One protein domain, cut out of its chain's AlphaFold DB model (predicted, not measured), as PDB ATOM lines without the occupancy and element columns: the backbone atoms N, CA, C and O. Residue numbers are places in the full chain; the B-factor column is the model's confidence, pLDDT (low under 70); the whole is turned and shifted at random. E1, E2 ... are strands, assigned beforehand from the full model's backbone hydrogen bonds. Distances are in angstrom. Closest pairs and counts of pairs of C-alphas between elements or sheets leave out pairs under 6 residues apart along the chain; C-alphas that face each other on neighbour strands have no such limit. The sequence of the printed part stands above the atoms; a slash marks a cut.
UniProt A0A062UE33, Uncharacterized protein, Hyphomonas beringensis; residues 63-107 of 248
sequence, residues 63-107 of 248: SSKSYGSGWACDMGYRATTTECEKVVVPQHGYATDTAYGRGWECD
ATOM      1  N   SER A  63     114.732  84.430 108.601       87.50
ATOM      2  CA  SER A  63     114.967  83.012 108.392       87.50
ATOM      3  C   SER A  63     115.654  82.400 109.614       87.50
ATOM      4  O   SER A  63     116.404  83.050 110.347       87.50
ATOM      5  N   SER A  64     115.379  81.122 109.880       86.62
ATOM      6  CA  SER A  64     116.047  80.384 110.957       86.62
ATOM      7  C   SER A  64     117.545  80.277 110.679       86.62
ATOM      8  O   SER A  64     117.943  79.946 109.559       86.62
ATOM      9  N   LYS A  65     118.387  80.488 111.696       82.81
ATOM     10  CA  LYS A  65     119.836  80.313 111.537       82.81
ATOM     11  C   LYS A  65     120.175  78.848 111.256       82.81
ATOM     12  O   LYS A  65     119.598  77.945 111.851       82.81
ATOM     13  N   SER A  66     121.155  78.620 110.382       81.12
ATOM     14  CA  SER A  66     121.665  77.275 110.077       81.12
ATOM     15  C   SER A  66     122.478  76.663 111.225       81.12
ATOM     16  O   SER A  66     122.593  75.444 111.311       81.12
ATOM     17  N   TYR A  67     123.019  77.499 112.115       78.94
ATOM     18  CA  TYR A  67     123.738  77.103 113.323       78.94
ATOM     19  C   TYR A  67     123.370  78.016 114.499       78.94
ATOM     20  O   TYR A  67     123.200  79.226 114.338       78.94
ATOM     21  N   GLY A  68     123.309  77.430 115.699       80.88
ATOM     22  CA  GLY A  68     122.864  78.111 116.918       80.88
ATOM     23  C   GLY A  68     121.339  78.218 117.023       80.88
ATOM     24  O   GLY A  68     120.607  77.764 116.149       80.88
ATOM     25  N   SER A  69     120.849  78.793 118.122       79.00
ATOM     26  CA  SER A  69     119.427  79.111 118.294       79.00
ATOM     27  C   SER A  69     119.109  80.528 117.797       79.00
ATOM     28  O   SER A  69     119.926  81.444 117.923       79.00
ATOM     29  N   GLY A  70     117.909  80.711 117.241       83.69
ATOM     30  CA  GLY A  70     117.371  82.012 116.830       83.69
ATOM     31  C   GLY A  70     117.212  82.192 115.318       83.69
ATOM     32  O   GLY A  70     117.293  81.247 114.532       83.69
ATOM     33  N   TRP A  71     116.976  83.439 114.921       86.06
ATOM     34  CA  TRP A  71     116.674  83.851 113.551       86.06
ATOM     35  C   TRP A  71     117.644  84.934 113.069       86.06
ATOM     36  O   TRP A  71     118.304  85.604 113.870       86.06
ATOM     37  N   ALA A  72     117.776  85.074 111.755       85.38
ATOM     38  CA  ALA A  72     118.516  86.137 111.089       85.38
ATOM     39  C   ALA A  72     117.581  86.862 110.121       85.38
ATOM     40  O   ALA A  72     116.708  86.234 109.528       85.38
ATOM     41  N   CYS A  73     117.748  88.175 109.976       86.50
ATOM     42  CA  CYS A  73     116.991  88.909 108.972       86.50
ATOM     43  C   CYS A  73     117.399  88.486 107.566       86.50
ATOM     44  O   CYS A  73     118.577  88.236 107.303       86.50
ATOM     45  N   ASP A  74     116.412  88.443 106.680       84.31
ATOM     46  CA  ASP A  74     116.627  88.211 105.261       84.31
ATOM     47  C   ASP A  74     117.415  89.380 104.645       84.31
ATOM     48  O   ASP A  74     117.445  90.494 105.181       84.31
ATOM     49  N   MET A  75     118.067  89.139 103.502       80.00
ATOM     50  CA  MET A  75     118.885  90.162 102.840       80.00
ATOM     51  C   MET A  75     118.078  91.439 102.558       80.00
ATOM     52  O   MET A  75     116.943  91.390 102.082       80.00
ATOM     53  N   GLY A  76     118.676  92.597 102.854       79.69
ATOM     54  CA  GLY A  76     118.003  93.897 102.763       79.69
ATOM     55  C   GLY A  76     117.168  94.273 103.994       79.69
ATOM     56  O   GLY A  76     116.503  95.312 103.975       79.69
ATOM     57  N   TYR A  77     117.220  93.480 105.067       84.81
ATOM     58  CA  TYR A  77     116.617  93.783 106.363       84.81
ATOM     59  C   TYR A  77     117.663  93.710 107.480       84.81
ATOM     60  O   TYR A  77     118.621  92.940 107.420       84.81
ATOM     61  N   ARG A  78     117.486  94.527 108.519       84.00
ATOM     62  CA  ARG A  78     118.374  94.586 109.686       84.00
ATOM     63  C   ARG A  78     117.632  94.180 110.950       84.00
ATOM     64  O   ARG A  78     116.458  94.517 111.114       84.00
ATOM     65  N   ALA A  79     118.337  93.517 111.858       82.00
ATOM     66  CA  ALA A  79     117.757  93.106 113.128       82.00
ATOM     67  C   ALA A  79     117.602  94.301 114.081       82.00
ATOM     68  O   ALA A  79     118.563  95.026 114.353       82.00
ATOM     69  N   THR A  80     116.402  94.472 114.623       79.12
ATOM     70  CA  THR A  80     116.163  95.209 115.867       79.12
ATOM     71  C   THR A  80     115.994  94.210 117.016       79.12
ATOM     72  O   THR A  80     116.266  93.019 116.864       79.12
ATOM     73  N   THR A  81     115.563  94.672 118.192       76.62
ATOM     74  CA  THR A  81     115.368  93.806 119.364       76.62
ATOM     75  C   THR A  81     114.358  92.680 119.114       76.62
ATOM     76  O   THR A  81     114.509  91.605 119.688       76.62
ATOM     77  N   THR A  82     113.333  92.903 118.283       81.12
ATOM     78  CA  THR A  82     112.221  91.948 118.101       81.12
ATOM     79  C   THR A  82     111.767  91.764 116.651       81.12
ATOM     80  O   THR A  82     110.911  90.922 116.400       81.12
ATOM     81  N   GLU A  83     112.295  92.529 115.695       87.19
ATOM     82  CA  GLU A  83     111.833  92.505 114.303       87.19
ATOM     83  C   GLU A  83     112.963  92.748 113.294       87.19
ATOM     84  O   GLU A  83     114.083  93.120 113.650       87.19
ATOM     85  N   CYS A  84     112.647  92.534 112.019       87.44
ATOM     86  CA  CYS A  84     113.512  92.854 110.895       87.44
ATOM     87  C   CYS A  84     112.986  94.094 110.176       87.44
ATOM     88  O   CYS A  84     111.968  94.052 109.483       87.44
ATOM     89  N   GLU A  85     113.697  95.208 110.324       87.38
ATOM     90  CA  GLU A  85     113.376  96.451 109.628       87.38
ATOM     91  C   GLU A  85     114.030  96.473 108.249       87.38
ATOM     92  O   GLU A  85     115.201  96.120 108.098       87.38
ATOM     93  N   LYS A  86     113.302  96.951 107.236       87.25
ATOM     94  CA  LYS A  86     113.855  97.120 105.891       87.25
ATOM     95  C   LYS A  86     115.002  98.134 105.911       87.25
ATOM     96  O   LYS A  86     114.846  99.252 106.404       87.25
ATOM     97  N   VAL A  87     116.135  97.768 105.324       87.94
ATOM     98  CA  VAL A  87     117.276  98.668 105.162       87.94
ATOM     99  C   VAL A  87     116.909  99.776 104.177       87.94
ATOM    100  O   VAL A  87     116.572  99.526 103.019       87.94
ATOM    101  N   VAL A  88     117.000 101.025 104.636       89.38
ATOM    102  CA  VAL A  88     116.890 102.207 103.777       89.38
ATOM    103  C   VAL A  88     118.288 102.594 103.323       89.38
ATOM    104  O   VAL A  88     119.074 103.134 104.103       89.38
ATOM    105  N   VAL A  89     118.587 102.306 102.059       91.38
ATOM    106  CA  VAL A  89     119.851 102.680 101.423       91.38
ATOM    107  C   VAL A  89     119.747 104.137 100.951       91.38
ATOM    108  O   VAL A  89     118.814 104.463 100.210       91.38
ATOM    109  N   PRO A  90     120.632 105.045 101.399       93.62
ATOM    110  CA  PRO A  90     120.636 106.425 100.927       93.62
ATOM    111  C   PRO A  90     121.153 106.520  99.483       93.62
ATOM    112  O   PRO A  90     121.705 105.571  98.937       93.62
ATOM    113  N   GLN A  91     121.015 107.697  98.865       95.44
ATOM    114  CA  GLN A  91     121.679 107.978  97.591       95.44
ATOM    115  C   GLN A  91     123.203 107.812  97.740       95.44
ATOM    116  O   GLN A  91     123.764 108.258  98.743       95.44
ATOM    117  N   HIS A  92     123.844 107.219  96.730       95.62
ATOM    118  CA  HIS A  92     125.267 106.856  96.713       95.62
ATOM    119  C   HIS A  92     125.678 105.802  97.748       95.62
ATOM    120  O   HIS A  92     126.760 105.879  98.332       95.62
ATOM    121  N   GLY A  93     124.788 104.853  98.024       94.00
ATOM    122  CA  GLY A  93     125.105 103.680  98.820       94.00
ATOM    123  C   GLY A  93     124.517 102.412  98.222       94.00
ATOM    124  O   GLY A  93     123.601 102.452  97.397       94.00
ATOM    125  N   TYR A  94     125.014 101.283  98.712       91.19
ATOM    126  CA  TYR A  94     124.564  99.946  98.353       91.19
ATOM    127  C   TYR A  94     124.214  99.140  99.606       91.19
ATOM    128  O   TYR A  94     124.749  99.369 100.693       91.19
ATOM    129  N   ALA A  95     123.274  98.206  99.461       89.25
ATOM    130  CA  ALA A  95     122.911  97.290 100.535       89.25
ATOM    131  C   ALA A  95     124.029  96.264 100.763       89.25
ATOM    132  O   ALA A  95     124.612  95.760  99.805       89.25
ATOM    133  N   THR A  96     124.296  95.935 102.022       85.56
ATOM    134  CA  THR A  96     125.214  94.864 102.415       85.56
ATOM    135  C   THR A  96     124.431  93.660 102.923       85.56
ATOM    136  O   THR A  96     123.345  93.798 103.488       85.56
ATOM    137  N   ASP A  97     125.024  92.473 102.819       76.62
ATOM    138  CA  ASP A  97     124.410  91.226 103.302       76.62
ATOM    139  C   ASP A  97     124.558  91.039 104.830       76.62
ATOM    140  O   ASP A  97     124.421  89.942 105.370       76.62
ATOM    141  N   THR A  98     124.866  92.114 105.565       70.69
ATOM    142  CA  THR A  98     125.089  92.067 107.013       70.69
ATOM    143  C   THR A  98     123.778  92.285 107.767       70.69
ATOM    144  O   THR A  98     123.245  93.393 107.784       70.69
ATOM    145  N   ALA A  99     123.308  91.259 108.482       64.12
ATOM    146  CA  ALA A  99     122.108  91.342 109.325       64.12
ATOM    147  C   ALA A  99     122.267  92.262 110.559       64.12
ATOM    148  O   ALA A  99     121.283  92.622 111.209       64.12
ATOM    149  N   TYR A 100     123.509  92.638 110.884       65.31
ATOM    150  CA  TYR A 100     123.864  93.531 111.984       65.31
ATOM    151  C   TYR A 100     124.402  94.864 111.453       65.31
ATOM    152  O   TYR A 100     125.044  94.924 110.408       65.31
ATOM    153  N   GLY A 101     124.174  95.949 112.197       78.06
ATOM    154  CA  GLY A 101     124.600  97.291 111.801       78.06
ATOM    155  C   GLY A 101     123.573  98.002 110.916       78.06
ATOM    156  O   GLY A 101     122.368  97.897 111.132       78.06
ATOM    157  N   ARG A 102     124.046  98.808 109.960       84.62
ATOM    158  CA  ARG A 102     123.165  99.627 109.107       84.62
ATOM    159  C   ARG A 102     122.623  98.879 107.888       84.62
ATOM    160  O   ARG A 102     121.624  99.334 107.343       84.62
ATOM    161  N   GLY A 103     123.260  97.775 107.491       87.56
ATOM    162  CA  GLY A 103     122.896  97.002 106.299       87.56
ATOM    163  C   GLY A 103     123.199  97.711 104.976       87.56
ATOM    164  O   GLY A 103     122.683  97.312 103.938       87.56
ATOM    165  N   TRP A 104     123.981  98.791 105.006       90.31
ATOM    166  CA  TRP A 104     124.408  99.517 103.817       90.31
ATOM    167  C   TRP A 104     125.773 100.168 104.020       90.31
ATOM    168  O   TRP A 104     126.148 100.541 105.143       90.31
ATOM    169  N   GLU A 105     126.467 100.351 102.905       92.62
ATOM    170  CA  GLU A 105     127.738 101.058 102.781       92.62
ATOM    171  C   GLU A 105     127.654 102.108 101.671       92.62
ATOM    172  O   GLU A 105     126.697 102.131 100.897       92.62
ATOM    173  N   CYS A 106     128.597 103.046 101.666       95.50
ATOM    174  CA  CYS A 106     128.644 104.083 100.644       95.50
ATOM    175  C   CYS A 106     129.368 103.578  99.401       95.50
ATOM    176  O   CYS A 106     130.304 102.792  99.513       95.50
ATOM    177  N   ASP A 107     128.949 104.065  98.237       95.88
ATOM    178  CA  ASP A 107     129.640 103.818  96.979       95.88
ATOM    179  C   ASP A 107     131.089 104.323  97.052       95.88
ATOM    180  O   ASP A 107     131.414 105.243  97.809       95.88
TER     181      ASP A 107
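What this domain is: This is residues 63 to 107 of the 248 residues of an uncharacterized protein of Hyphomonas beringensis (UniProt A0A062UE33). Little regular structure: an elongated string of loops holds two tiny antiparallel hairpins, E2 with E3 near the middle and E4 with E5 towards one end, while at the other end residues 63 to 64 fold back beside E1. The printed part has 45 residues, no named helix and five strands, E1 to E5 in order, all strand in class with 15 residues in named elements. It is only just compact, close to loose, with radius of gyration of the C-alphas 11.2 A and spans of 35 by 18 by 13 A.

How they stand to each other: Start at E1, residues 71 to 73, which pairs with no named strand. In the hairpin of E2, residues 77 to 79, and E3, residues 84 to 86, find N 78 and O 85 within hydrogen-bond range at 2.8 A. In that of E4, residues 93 to 95, and E5, residues 104 to 106, find N 94 and O 105 at 2.9 A. E3 and E4 are apart.

Where its parts are: Find C-alpha 71 at (116.674, 83.851, 113.551), where E1 begins its 6.8 A; E2 runs 6.9 A, E3 6.6 A, E4 7.0 A, and E5 7.0 A to C-alpha 106 at (128.644, 104.083, 100.644).

The domain as a whole: The C-alphas farthest apart, of Ser 69 and His 92, are 35.6 A apart. The printed part has no cut and no long link; residues 99 to 100 are under pLDDT 70.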